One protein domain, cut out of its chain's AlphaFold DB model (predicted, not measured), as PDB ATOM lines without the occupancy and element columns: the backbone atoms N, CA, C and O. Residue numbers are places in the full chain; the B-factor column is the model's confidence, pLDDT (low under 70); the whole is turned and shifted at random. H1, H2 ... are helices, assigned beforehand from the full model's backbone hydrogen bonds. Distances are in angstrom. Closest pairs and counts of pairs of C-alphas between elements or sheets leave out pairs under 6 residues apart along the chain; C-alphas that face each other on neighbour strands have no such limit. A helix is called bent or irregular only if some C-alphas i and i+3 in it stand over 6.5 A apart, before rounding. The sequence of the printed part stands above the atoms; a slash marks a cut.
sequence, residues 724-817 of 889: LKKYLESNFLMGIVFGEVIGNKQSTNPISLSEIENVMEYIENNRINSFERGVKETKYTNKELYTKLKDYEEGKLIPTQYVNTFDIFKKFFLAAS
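What this domain is: This is residues 724 to 817 of the 889 residues of the protein "Polyketide synthase PksR" of Anaerococcus octavius (UniProt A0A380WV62). Picture a compact body of helices that mostly cross where they touch: H2 lies near the middle, H6 crosses it towards one end of the longest axis, and the crossed pair H3 and H4 lies towards the other end. H5 joins the two ends, packing on both H2 and H4, while short H1 lies near H6. The printed part has 94 residues, 66 of them in six named helices, H1 to H6 along the chain, with no named strand; the class is all helix. The whole is compact, with a radius of gyration of the C-alphas of 12.9 A, and spans 36 by 27 by 19 A.

Where its parts are: Find C-alpha 724 at (-0.474, -27.781, 34.162), where H1, residues 724 to 728, begins. H2 is residues 731 to 741, 14.8 A long. Look for H3 at residues 753 to 766, 20.0 A long, starting at C-alpha 753 at (-8.201, -25.819, 43.211). H4 is residues 771 to 777, and H5 is residues 783 to 793, 15.2 A long. H6, residues 800 to 817, runs 25.8 A to C-alpha 817 at (-3.223, -22.439, 25.329); it is irregular, with C-alphas 801 and 804 7.6 A apart, and has a kink of 27 degrees near residue 807.

How they stand to each other: Start at H1, which touches no helix but is near H6: the closest C-alphas, of Leu 728 and Leu 814, are 6.8 A apart. H2 touches H6 about perpendicular at 80 degrees, the closest C-alphas being Met 734 and Lys 810 at 6.7 A; H6 does so with residues 806 to 810 alone. H2 also touches H5 about perpendicular at 86 degrees, closest at the C-alphas of Phe 732 and Tyr 792, 6.2 A. With residues 759 to 763 alone, H3 touches H4 about perpendicular at 81 degrees, closest at the C-alphas of Ile 763 and Gly 774, 5.5 A. H4 touches H5 at a steep tilt of 59 degrees, opposite ways, closest at the C-alphas of Val 775 and Tyr 786, 5.8 A. H3 and H6 are apart, and H4 and H6 are apart. In H1, H2, H3, H4 and H5 every backbone O i to N i+4 pair is within hydrogen-bond range; in H6, 12 of 14 are.

The domain as a whole: The two C-alphas farthest apart, those of Asn 765 and Gln 801, are 37.5 A apart. The printed part has no cut. Look at residues 742 to 752 for the long link, from H2 to H3. The mean pLDDT of the printed part is 76.8, and it is under 70 at residues 724 to 729, 742 to 753, 795 and 799 to 801.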
ATOM      1  N   LEU A 724       0.737 -28.327  34.795       53.81
ATOM      2  CA  LEU A 724      -0.474 -27.781  34.162       53.81
ATOM      3  C   LEU A 724      -0.660 -28.179  32.687       53.81
ATOM      4  O   LEU A 724      -1.796 -28.397  32.272       53.81
ATOM      5  N   LYS A 725       0.417 -28.366  31.905       58.22
ATOM      6  CA  LYS A 725       0.300 -28.829  30.507       58.22
ATOM      7  C   LYS A 725      -0.250 -30.258  30.424       58.22
ATOM      8  O   LYS A 725      -1.076 -30.543  29.566       58.22
ATOM      9  N   LYS A 726       0.151 -31.132  31.353       58.81
ATOM     10  CA  LYS A 726      -0.316 -32.528  31.416       58.81
ATOM     11  C   LYS A 726      -1.794 -32.643  31.803       58.81
ATOM     12  O   LYS A 726      -2.425 -33.642  31.487       58.81
ATOM     13  N   TYR A 727      -2.356 -31.628  32.461       63.59
ATOM     14  CA  TYR A 727      -3.771 -31.615  32.849       63.59
ATOM     15  C   TYR A 727      -4.706 -31.139  31.752       63.59
ATOM     16  O   TYR A 727      -5.848 -31.586  31.707       63.59
ATOM     17  N   LEU A 728      -4.214 -30.314  30.828       63.59
ATOM     18  CA  LEU A 728      -4.965 -29.927  29.634       63.59
ATOM     19  C   LEU A 728      -5.226 -31.119  28.695       63.59
ATOM     20  O   LEU A 728      -6.166 -31.094  27.903       63.59
ATOM     21  N   GLU A 729      -4.431 -32.185  28.807       67.19
ATOM     22  CA  GLU A 729      -4.607 -33.423  28.043       67.19
ATOM     23  C   GLU A 729      -5.689 -34.351  28.630       67.19
ATOM     24  O   GLU A 729      -6.240 -35.168  27.884       67.19
ATOM     25  N   SER A 730      -6.034 -34.208  29.922       81.38
ATOM     26  CA  SER A 730      -7.035 -35.044  30.606       81.38
ATOM     27  C   SER A 730      -8.439 -34.760  30.076       81.38
ATOM     28  O   SER A 730      -8.983 -33.664  30.240       81.38
ATOM     29  N   ASN A 731      -9.056 -35.783  29.480       84.75
ATOM     30  CA  ASN A 731     -10.452 -35.718  29.051       84.75
ATOM     31  C   ASN A 731     -11.398 -35.524  30.239       84.75
ATOM     32  O   ASN A 731     -12.401 -34.835  30.100       84.75
ATOM     33  N   PHE A 732     -11.067 -36.077  31.409       86.38
ATOM     34  CA  PHE A 732     -11.872 -35.911  32.613       86.38
ATOM     35  C   PHE A 732     -11.936 -34.445  33.062       86.38
ATOM     36  O   PHE A 732     -13.026 -33.887  33.194       86.38
ATOM     37  N   LEU A 733     -10.782 -33.798  33.249       80.50
ATOM     38  CA  LEU A 733     -10.735 -32.391  33.664       80.50
ATOM     39  C   LEU A 733     -11.367 -31.466  32.626       80.50
ATOM     40  O   LEU A 733     -12.111 -30.554  32.989       80.50
ATOM     41  N   MET A 734     -11.114 -31.721  31.340       81.81
ATOM     42  CA  MET A 734     -11.742 -30.957  30.265       81.81
ATOM     43  C   MET A 734     -13.259 -31.182  30.230       81.81
ATOM     44  O   MET A 734     -14.016 -30.250  29.977       81.81
ATOM     45  N   GLY A 735     -13.710 -32.400  30.537       83.94
ATOM     46  CA  GLY A 735     -15.121 -32.767  30.634       83.94
ATOM     47  C   GLY A 735     -15.860 -32.029  31.742       83.94
ATOM     48  O   GLY A 735     -17.015 -31.658  31.556       83.94
ATOM     49  N   ILE A 736     -15.191 -31.749  32.865       79.62
ATOM     50  CA  ILE A 736     -15.767 -30.949  33.957       79.62
ATOM     51  C   ILE A 736     -16.098 -29.541  33.456       79.62
ATOM     52  O   ILE A 736     -17.220 -29.077  33.649       79.62
ATOM     53  N   VAL A 737     -15.146 -28.896  32.777       76.62
ATOM     54  CA  VAL A 737     -15.317 -27.544  32.219       76.62
ATOM     55  C   VAL A 737     -16.369 -27.536  31.125       76.62
ATOM     56  O   VAL A 737     -17.242 -26.674  31.100       76.62
ATOM     57  N   PHE A 738     -16.302 -28.511  30.224       81.06
ATOM     58  CA  PHE A 738     -17.268 -28.641  29.148       81.06
ATOM     59  C   PHE A 738     -18.694 -28.824  29.684       81.06
ATOM     60  O   PHE A 738     -19.626 -28.216  29.164       81.06
ATOM     61  N   GLY A 739     -18.855 -29.584  30.772       74.25
ATOM     62  CA  GLY A 739     -20.123 -29.731  31.480       74.25
ATOM     63  C   GLY A 739     -20.734 -28.392  31.909       74.25
ATOM     64  O   GLY A 739     -21.946 -28.219  31.777       74.25
ATOM     65  N   GLU A 740     -19.918 -27.433  32.362       71.38
ATOM     66  CA  GLU A 740     -20.390 -26.085  32.720       71.38
ATOM     67  C   GLU A 740     -20.870 -25.321  31.481       71.38
ATOM     68  O   GLU A 740     -21.931 -24.695  31.516       71.38
ATOM     69  N   VAL A 741     -20.126 -25.426  30.373       70.62
ATOM     70  CA  VAL A 741     -20.441 -24.768  29.092       70.62
ATOM     71  C   VAL A 741     -21.797 -25.222  28.546       70.62
ATOM     72  O   VAL A 741     -22.567 -24.396  28.060       70.62
ATOM     73  N   ILE A 742     -22.123 -26.512  28.666       69.06
ATOM     74  CA  ILE A 742     -23.408 -27.063  28.201       69.06
ATOM     75  C   ILE A 742     -24.528 -26.991  29.256       69.06
ATOM     76  O   ILE A 742     -25.622 -27.508  29.028       69.06
ATOM     77  N   GLY A 743     -24.279 -26.390  30.426       62.34
ATOM     78  CA  GLY A 743     -25.276 -26.265  31.495       62.34
ATOM     79  C   GLY A 743     -25.636 -27.584  32.194       62.34
ATOM     80  O   GLY A 743     -26.727 -27.710  32.759       62.34
ATOM     81  N   ASN A 744     -24.744 -28.580  32.178       62.00
ATOM     82  CA  ASN A 744     -24.966 -29.872  32.824       62.00
ATOM     83  C   ASN A 744     -24.974 -29.709  34.356       62.00
ATOM     84  O   ASN A 744     -23.939 -29.439  34.963       62.00
ATOM     85  N   LYS A 745     -26.122 -29.935  35.011       51.28
ATOM     86  CA  LYS A 745     -26.296 -29.797  36.476       51.28
ATOM     87  C   LYS A 745     -25.388 -30.708  37.317       51.28
ATOM     88  O   LYS A 745     -25.201 -30.451  38.499       51.28
ATOM     89  N   GLN A 746     -24.804 -31.759  36.742       51.03
ATOM     90  CA  GLN A 746     -23.822 -32.601  37.446       51.03
ATOM     91  C   GLN A 746     -22.420 -31.955  37.483       51.03
ATOM     92  O   GLN A 746     -21.599 -32.225  38.364       51.03
ATOM     93  N   SER A 747     -22.159 -31.006  36.580       51.62
ATOM     94  CA  SER A 747     -20.938 -30.197  36.580       51.62
ATOM     95  C   SER A 747     -20.983 -29.030  37.581       51.62
ATOM     96  O   SER A 747     -19.926 -28.596  38.024       51.62
ATOM     97  N   THR A 748     -22.166 -28.597  38.042       47.31
ATOM     98  CA  THR A 748     -22.357 -27.307  38.745       47.31
ATOM     99  C   THR A 748     -21.868 -27.242  40.195       47.31
ATOM    100  O   THR A 748     -21.944 -26.177  40.802       47.31
ATOM    101  N   ASN A 749     -21.376 -28.341  40.776       55.91
ATOM    102  CA  ASN A 749     -20.632 -28.265  42.037       55.91
ATOM    103  C   ASN A 749     -19.183 -27.843  41.733       55.91
ATOM    104  O   ASN A 749     -18.485 -28.611  41.059       55.91
ATOM    105  N   PRO A 750     -18.731 -26.660  42.190       56.84
ATOM    106  CA  PRO A 750     -17.396 -26.156  41.890       56.84
ATOM    107  C   PRO A 750     -16.335 -27.034  42.558       56.84
ATOM    108  O   PRO A 750     -16.393 -27.269  43.762       56.84
ATOM    109  N   ILE A 751     -15.354 -27.502  41.785       65.12
ATOM    110  CA  ILE A 751     -14.191 -28.214  42.334       65.12
ATOM    111  C   ILE A 751     -13.218 -27.181  42.888       65.12
ATOM    112  O   ILE A 751     -12.869 -26.215  42.207       65.12
ATOM    113  N   SER A 752     -12.734 -27.394  44.110       67.56
ATOM    114  CA  SER A 752     -11.687 -26.535  44.660       67.56
ATOM    115  C   SER A 752     -10.338 -26.784  43.972       67.56
ATOM    116  O   SER A 752      -9.935 -27.929  43.767       67.56
ATOM    117  N   LEU A 753      -9.588 -25.712  43.690       67.00
ATOM    118  CA  LEU A 753      -8.201 -25.819  43.211       67.00
ATOM    119  C   LEU A 753      -7.338 -26.669  44.141       67.00
ATOM    120  O   LEU A 753      -6.516 -27.439  43.663       67.00
ATOM    121  N   SER A 754      -7.595 -26.614  45.449       70.75
ATOM    122  CA  SER A 754      -6.899 -27.442  46.430       70.75
ATOM    123  C   SER A 754      -7.099 -28.945  46.221       70.75
ATOM    124  O   SER A 754      -6.160 -29.702  46.439       70.75
ATOM    125  N   GLU A 755      -8.280 -29.411  45.791       75.75
ATOM    126  CA  GLU A 755      -8.466 -30.841  45.486       75.75
ATOM    127  C   GLU A 755      -7.649 -31.256  44.261       75.75
ATOM    128  O   GLU A 755      -7.041 -32.325  44.258       75.75
ATOM    129  N   ILE A 756      -7.591 -30.394  43.242       76.75
ATOM    130  CA  ILE A 756      -6.773 -30.631  42.053       76.75
ATOM    131  C   ILE A 756      -5.297 -30.663  42.462       76.75
ATOM    132  O   ILE A 756      -4.654 -31.686  42.257       76.75
ATOM    133  N   GLU A 757      -4.788 -29.618  43.121       76.00
ATOM    134  CA  GLU A 757      -3.397 -29.501  43.593       76.00
ATOM    135  C   GLU A 757      -2.961 -30.687  44.466       76.00
ATOM    136  O   GLU A 757      -1.882 -31.242  44.250       76.00
ATOM    137  N   ASN A 758      -3.819 -31.149  45.383       81.62
ATOM    138  CA  ASN A 758      -3.551 -32.331  46.208       81.62
ATOM    139  C   ASN A 758      -3.343 -33.594  45.358       81.62
ATOM    140  O   ASN A 758      -2.465 -34.413  45.649       81.62
ATOM    141  N   VAL A 759      -4.157 -33.780  44.314       84.00
ATOM    142  CA  VAL A 759      -3.990 -34.892  43.368       84.00
ATOM    143  C   VAL A 759      -2.696 -34.736  42.574       84.00
ATOM    144  O   VAL A 759      -1.989 -35.726  42.379       84.00
ATOM    145  N   MET A 760      -2.356 -33.515  42.150       77.25
ATOM    146  CA  MET A 760      -1.114 -33.238  41.420       77.25
ATOM    147  C   MET A 760       0.119 -33.615  42.247       77.25
ATOM    148  O   MET A 760       0.963 -34.389  41.790       77.25
ATOM    149  N   GLU A 761       0.178 -33.138  43.492       81.62
ATOM    150  CA  GLU A 761       1.276 -33.422  44.416       81.62
ATOM    151  C   GLU A 761       1.403 -34.933  44.672       81.62
ATOM    152  O   GLU A 761       2.506 -35.492  44.685       81.62
ATOM    153  N   TYR A 762       0.272 -35.632  44.811       84.00
ATOM    154  CA  TYR A 762       0.264 -37.083  44.967       84.00
ATOM    155  C   TYR A 762       0.814 -37.812  43.732       84.00
ATOM    156  O   TYR A 762       1.625 -38.733  43.871       84.00
ATOM    157  N   ILE A 763       0.404 -37.401  42.529       81.31
ATOM    158  CA  ILE A 763       0.865 -37.981  41.261       81.31
ATOM    159  C   ILE A 763       2.378 -37.827  41.105       81.31
ATOM    160  O   ILE A 763       3.053 -38.793  40.740       81.31
ATOM    161  N   GLU A 764       2.919 -36.646  41.407       78.38
ATOM    162  CA  GLU A 764       4.357 -36.369  41.315       78.38
ATOM    163  C   GLU A 764       5.168 -37.210  42.295       78.38
ATOM    164  O   GLU A 764       6.130 -37.879  41.898       78.38
ATOM    165  N   ASN A 765       4.743 -37.235  43.559       82.69
ATOM    166  CA  ASN A 765       5.426 -37.979  44.612       82.69
ATOM    167  C   ASN A 765       5.437 -39.493  44.349       82.69
ATOM    168  O   ASN A 765       6.397 -40.176  44.711       82.69
ATOM    169  N   ASN A 766       4.405 -40.014  43.678       80.19
ATOM    170  CA  ASN A 766       4.241 -41.446  43.408       80.19
ATOM    171  C   ASN A 766       4.538 -41.845  41.950       80.19
ATOM    172  O   ASN A 766       4.413 -43.020  41.605       80.19
ATOM    173  N   ARG A 767       4.976 -40.902  41.102       80.06
ATOM    174  CA  ARG A 767       5.279 -41.115  39.670       80.06
ATOM    175  C   ARG A 767       4.124 -41.763  38.892       80.06
ATOM    176  O   ARG A 767       4.344 -42.648  38.063       80.06
ATOM    177  N   ILE A 768       2.899 -41.323  39.163       76.06
ATOM    178  CA  ILE A 768       1.690 -41.786  38.471       76.06
ATOM    179  C   ILE A 768       1.624 -41.140  37.079       76.06
ATOM    180  O   ILE A 768       2.054 -40.006  36.880       76.06
ATOM    181  N   ASN A 769       1.122 -41.878  36.091       73.69
ATOM    182  CA  ASN A 769       1.123 -41.474  34.684       73.69
ATOM    183  C   ASN A 769      -0.201 -40.870  34.181       73.69
ATOM    184  O   ASN A 769      -0.224 -40.399  33.049       73.69
ATOM    185  N   SER A 770      -1.274 -40.860  34.981       78.75
ATOM    186  CA  SER A 770      -2.554 -40.235  34.618       78.75
ATOM    187  C   SER A 770      -3.203 -39.497  35.789       78.75
ATOM    188  O   SER A 770      -3.016 -39.855  36.957       78.75
ATOM    189  N   PHE A 771      -3.972 -38.454  35.470       82.56
ATOM    190  CA  PHE A 771      -4.653 -37.648  36.480       82.56
ATOM    191  C   PHE A 771      -5.790 -38.429  37.143       82.56
ATOM    192  O   PHE A 771      -5.889 -38.481  38.366       82.56
ATOM    193  N   GLU A 772      -6.568 -39.144  36.338       88.06
ATOM    194  CA  GLU A 772      -7.696 -39.985  36.733       88.06
ATOM    195  C   GLU A 772      -7.263 -41.067  37.733       88.06
ATOM    196  O   GLU A 772      -7.935 -41.316  38.736       88.06
ATOM    197  N   ARG A 773      -6.084 -41.670  37.526       84.25
ATOM    198  CA  ARG A 773      -5.520 -42.629  38.482       84.25
ATOM    199  C   ARG A 773      -5.135 -41.961  39.801       84.25
ATOM    200  O   ARG A 773      -5.427 -42.517  40.857       84.25
ATOM    201  N   GLY A 774      -4.537 -40.770  39.756       85.44
ATOM    202  CA  GLY A 774      -4.250 -39.989  40.961       85.44
ATOM    203  C   GLY A 774      -5.513 -39.660  41.761       85.44
ATOM    204  O   GLY A 774      -5.525 -39.802  42.984       85.44
ATOM    205  N   VAL A 775      -6.609 -39.310  41.083       88.88
ATOM    206  CA  VAL A 775      -7.918 -39.084  41.720       88.88
ATOM    207  C   VAL A 775      -8.437 -40.369  42.383       88.88
ATOM    208  O   VAL A 775      -8.852 -40.337  43.542       88.88
ATOM    209  N   LYS A 776      -8.358 -41.528  41.709       89.94
ATOM    210  CA  LYS A 776      -8.766 -42.829  42.287       89.94
ATOM    211  C   LYS A 776      -7.951 -43.206  43.524       89.94
ATOM    212  O   LYS A 776      -8.517 -43.690  44.509       89.94
ATOM    213  N   GLU A 777      -6.638 -42.997  43.483       86.25
ATOM    214  CA  GLU A 777      -5.732 -43.333  44.589       86.25
ATOM    215  C   GLU A 777      -5.876 -42.362  45.780       86.25
ATOM    216  O   GLU A 777      -5.633 -42.746  46.924       86.25
ATOM    217  N   THR A 778      -6.397 -41.153  45.546       88.06
ATOM    218  CA  THR A 778      -6.660 -40.129  46.577       88.06
ATOM    219  C   THR A 778      -8.151 -39.934  46.899       88.06
ATOM    220  O   THR A 778      -8.541 -38.957  47.541       88.06
ATOM    221  N   LYS A 779      -9.010 -40.893  46.530       85.62
ATOM    222  CA  LYS A 779     -10.480 -40.817  46.664       85.62
ATOM    223  C   LYS A 779     -11.021 -40.458  48.053       85.62
ATOM    224  O   LYS A 779     -12.142 -39.976  48.180       85.62
ATOM    225  N   TYR A 780     -10.262 -40.731  49.114       79.25
ATOM    226  CA  TYR A 780     -10.681 -40.434  50.486       79.25
ATOM    227  C   TYR A 780     -10.432 -38.976  50.887       79.25
ATOM    228  O   TYR A 780     -11.143 -38.473  51.759       79.25
ATOM    229  N   THR A 781      -9.447 -38.324  50.263       82.12
ATOM    230  CA  THR A 781      -9.079 -36.921  50.498       82.12
ATOM    231  C   THR A 781      -9.712 -35.972  49.484       82.12
ATOM    232  O   THR A 781     -10.012 -34.849  49.860       82.12
ATOM    233  N   ASN A 782      -9.969 -36.429  48.251       83.06
ATOM    234  CA  ASN A 782     -10.534 -35.625  47.158       83.06
ATOM    235  C   ASN A 782     -11.880 -36.216  46.709       83.06
ATOM    236  O   ASN A 782     -11.992 -36.835  45.647       83.06
ATOM    237  N   LYS A 783     -12.883 -36.138  47.590       81.19
ATOM    238  CA  LYS A 783     -14.154 -36.859  47.412       81.19
ATOM    239  C   LYS A 783     -15.001 -36.272  46.291       81.19
ATOM    240  O   LYS A 783     -15.631 -37.043  45.576       81.19
ATOM    241  N   GLU A 784     -15.025 -34.950  46.134       81.88
ATOM    242  CA  GLU A 784     -15.841 -34.304  45.100       81.88
ATOM    243  C   GLU A 784     -15.254 -34.566  43.713       81.88
ATOM    244  O   GLU A 784     -15.970 -35.007  42.809       81.88
ATOM    245  N   LEU A 785     -13.934 -34.420  43.575       84.69
ATOM    246  CA  LEU A 785     -13.203 -34.789  42.366       84.69
ATOM    247  C   LEU A 785     -13.340 -36.286  42.026       84.69
ATOM    248  O   LEU A 785     -13.509 -36.634  40.859       84.69
ATOM    249  N   TYR A 786     -13.340 -37.179  43.024       88.38
ATOM    250  CA  TYR A 786     -13.579 -38.610  42.799       88.38
ATOM    251  C   TYR A 786     -15.019 -38.920  42.371       88.38
ATOM    252  O   TYR A 786     -15.217 -39.760  41.494       88.38
ATOM    253  N   THR A 787     -16.021 -38.244  42.939       85.19
ATOM    254  CA  THR A 787     -17.417 -38.373  42.489       85.19
ATOM    255  C   THR A 787     -17.566 -37.932  41.038       85.19
ATOM    256  O   THR A 787     -18.117 -38.678  40.236       85.19
ATOM    257  N   LYS A 788     -16.988 -36.789  40.659       84.50
ATOM    258  CA  LYS A 788     -17.024 -36.331  39.265       84.50
ATOM    259  C   LYS A 788     -16.274 -37.266  38.320       84.50
ATOM    260  O   LYS A 788     -16.686 -37.411  37.175       84.50
ATOM    261  N   LEU A 789     -15.200 -37.914  38.783       87.88
ATOM    262  CA  LEU A 789     -14.523 -38.932  37.983       87.88
ATOM    263  C   LEU A 789     -15.451 -40.116  37.700       87.88
ATOM    264  O   LEU A 789     -15.459 -40.605  36.578       87.88
ATOM    265  N   LYS A 790     -16.271 -40.532  38.672       84.00
ATOM    266  CA  LYS A 790     -17.304 -41.546  38.420       84.00
ATOM    267  C   LYS A 790     -18.339 -41.063  37.413       84.00
ATOM    268  O   LYS A 790     -18.622 -41.784  36.468       84.00
ATOM    269  N   ASP A 791     -18.840 -39.837  37.560       81.44
ATOM    270  CA  ASP A 791     -19.804 -39.269  36.606       81.44
ATOM    271  C   ASP A 791     -19.219 -39.183  35.185       81.44
ATOM    272  O   ASP A 791     -19.925 -39.386  34.199       81.44
ATOM    273  N   TYR A 792     -17.918 -38.912  35.062       82.81
ATOM    274  CA  TYR A 792     -17.198 -38.947  33.792       82.81
ATOM    275  C   TYR A 792     -17.067 -40.364  33.225       82.81
ATOM    276  O   TYR A 792     -17.388 -40.577  32.059       82.81
ATOM    277  N   GLU A 793     -16.650 -41.337  34.038       80.75
ATOM    278  CA  GLU A 793     -16.515 -42.745  33.630       80.75
ATOM    279  C   GLU A 793     -17.866 -43.376  33.261       80.75
ATOM    280  O   GLU A 793     -17.939 -44.236  32.389       80.75
ATOM    281  N   GLU A 794     -18.952 -42.908  33.871       74.94
ATOM    282  CA  GLU A 794     -20.325 -43.324  33.575       74.94
ATOM    283  C   GLU A 794     -20.937 -42.578  32.373       74.94
ATOM    284  O   GLU A 794     -22.105 -42.796  32.050       74.94
ATOM    285  N   GLY A 795     -20.181 -41.693  31.710       69.69
ATOM    286  CA  GLY A 795     -20.650 -40.914  30.558       69.69
ATOM    287  C   GLY A 795     -21.690 -39.843  30.908       69.69
ATOM    288  O   GLY A 795     -22.317 -39.273  30.020       69.69
ATOM    289  N   LYS A 796     -21.888 -39.543  32.193       73.38
ATOM    290  CA  LYS A 796     -22.845 -38.527  32.650       73.38
ATOM    291  C   LYS A 796     -22.278 -37.109  32.565       73.38
ATOM    292  O   LYS A 796     -23.030 -36.147  32.411       73.38
ATOM    293  N   LEU A 797     -20.952 -36.977  32.660       71.62
ATOM    294  CA  LEU A 797     -20.275 -35.683  32.572       71.62
ATOM    295  C   LEU A 797     -20.186 -35.173  31.128       71.62
ATOM    296  O   LEU A 797     -20.492 -34.010  30.874       71.62
ATOM    297  N   ILE A 798     -19.826 -36.060  30.194       75.94
ATOM    298  CA  ILE A 798     -19.877 -35.823  28.746       75.94
ATOM    299  C   ILE A 798     -20.838 -36.861  28.150       75.94
ATOM    300  O   ILE A 798     -20.409 -37.964  27.805       75.94
ATOM    301  N   PRO A 799     -22.138 -36.535  28.050       69.19
ATOM    302  CA  PRO A 799     -23.106 -37.406  27.400       69.19
ATOM    303  C   PRO A 799     -22.702 -37.710  25.958       69.19
ATOM    304  O   PRO A 799     -22.141 -36.852  25.271       69.19
ATOM    305  N   THR A 800     -23.038 -38.904  25.469       66.56
ATOM    306  CA  THR A 800     -22.638 -39.392  24.136       66.56
ATOM    307  C   THR A 800     -23.009 -38.423  23.008       66.56
ATOM    308  O   THR A 800     -22.233 -38.241  22.074       66.56
ATOM    309  N   GLN A 801     -24.148 -37.728  23.127       62.69
ATOM    310  CA  GLN A 801     -24.592 -36.722  22.153       62.69
ATOM    311  C   GLN A 801     -23.648 -35.513  22.011       62.69
ATOM    312  O   GLN A 801     -23.687 -34.827  20.996       62.69
ATOM    313  N   TYR A 802     -22.792 -35.255  23.003       71.75
ATOM    314  CA  TYR A 802     -21.870 -34.123  23.019       71.75
ATOM    315  C   TYR A 802     -20.415 -34.520  22.757       71.75
ATOM    316  O   TYR A 802     -19.548 -33.661  22.845       71.75
ATOM    317  N   VAL A 803     -20.114 -35.779  22.418       76.62
ATOM    318  CA  VAL A 803     -18.726 -36.236  22.203       76.62
ATOM    319  C   VAL A 803     -18.035 -35.445  21.089       76.62
ATOM    320  O   VAL A 803     -16.931 -34.950  21.286       76.62
ATOM    321  N   ASN A 804     -18.705 -35.232  19.951       76.94
ATOM    322  CA  ASN A 804     -18.129 -34.437  18.860       76.94
ATOM    323  C   ASN A 804     -17.927 -32.965  19.265       76.94
ATOM    324  O   ASN A 804     -16.887 -32.370  19.001       76.94
ATOM    325  N   THR A 805     -18.908 -32.384  19.957       80.38
ATOM    326  CA  THR A 805     -18.828 -31.018  20.489       80.38
ATOM    327  C   THR A 805     -17.702 -30.877  21.516       80.38
ATOM    328  O   THR A 805     -16.998 -29.869  21.537       80.38
ATOM    329  N   PHE A 806     -17.495 -31.904  22.339       86.19
ATOM    330  CA  PHE A 806     -16.415 -31.982  23.312       86.19
ATOM    331  C   PHE A 806     -15.044 -32.064  22.632       86.19
ATOM    332  O   PHE A 806     -14.126 -31.364  23.055       86.19
ATOM    333  N   ASP A 807     -14.906 -32.841  21.555       85.56
ATOM    334  CA  ASP A 807     -13.669 -32.903  20.769       85.56
ATOM    335  C   ASP A 807     -13.323 -31.543  20.150       85.56
ATOM    336  O   ASP A 807     -12.169 -31.103  20.207       85.56
ATOM    337  N   ILE A 808     -14.326 -30.848  19.600       87.94
ATOM    338  CA  ILE A 808     -14.185 -29.482  19.077       87.94
ATOM    339  C   ILE A 808     -13.721 -28.539  20.193       87.94
ATOM    340  O   ILE A 808     -12.690 -27.872  20.050       87.94
ATOM    341  N   PHE A 809     -14.423 -28.553  21.327       88.81
ATOM    342  CA  PHE A 809     -14.107 -27.751  22.506       88.81
ATOM    343  C   PHE A 809     -12.690 -27.986  23.015       88.81
ATOM    344  O   PHE A 809     -11.907 -27.038  23.134       88.81
ATOM    345  N   LYS A 810     -12.323 -29.249  23.246       88.06
ATOM    346  CA  LYS A 810     -10.994 -29.635  23.717       88.06
ATOM    347  C   LYS A 810      -9.915 -29.125  22.767       88.06
ATOM    348  O   LYS A 810      -8.911 -28.575  23.222       88.06
ATOM    349  N   LYS A 811     -10.111 -29.281  21.456       89.12
ATOM    350  CA  LYS A 811      -9.112 -28.882  20.459       89.12
ATOM    351  C   LYS A 811      -8.922 -27.366  20.402       89.12
ATOM    352  O   LYS A 811      -7.777 -26.913  20.412       89.12
ATOM    353  N   PHE A 812     -10.004 -26.583  20.420       89.75
ATOM    354  CA  PHE A 812      -9.915 -25.118  20.481       89.75
ATOM    355  C   PHE A 812      -9.269 -24.622  21.771       89.75
ATOM    356  O   PHE A 812      -8.450 -23.700  21.729       89.75
ATOM    357  N   PHE A 813      -9.601 -25.248  22.901       85.62
ATOM    358  CA  PHE A 813      -9.030 -24.900  24.198       85.62
ATOM    359  C   PHE A 813      -7.521 -25.182  24.247       85.62
ATOM    360  O   PHE A 813      -6.731 -24.319  24.639       85.62
ATOM    361  N   LEU A 814      -7.100 -26.365  23.783       83.81
ATOM    362  CA  LEU A 814      -5.684 -26.728  23.676       83.81
ATOM    363  C   LEU A 814      -4.929 -25.777  22.749       83.81
ATOM    364  O   LEU A 814      -3.887 -25.249  23.140       83.81
ATOM    365  N   ALA A 815      -5.486 -25.488  21.574       87.75
ATOM    366  CA  ALA A 815      -4.887 -24.536  20.650       87.75
ATOM    367  C   ALA A 815      -4.781 -23.139  21.277       87.75
ATOM    368  O   ALA A 815      -3.752 -22.486  21.134       87.75
ATOM    369  N   ALA A 816      -5.797 -22.679  22.022       86.75
ATOM    370  CA  ALA A 816      -5.773 -21.365  22.675       86.75
ATOM    371  C   ALA A 816      -4.635 -21.268  23.698       86.75
ATOM    372  O   ALA A 816      -4.020 -20.213  23.858       86.75
ATOM    373  N   SER A 817      -4.322 -22.382  24.368       79.12
ATOM    374  CA  SER A 817      -3.223 -22.439  25.329       79.12
ATOM    375  C   SER A 817      -1.859 -22.207  24.660       79.12
ATOM    376  O   SER A 817      -0.987 -21.543  25.232       79.12
TER     377      SER A 817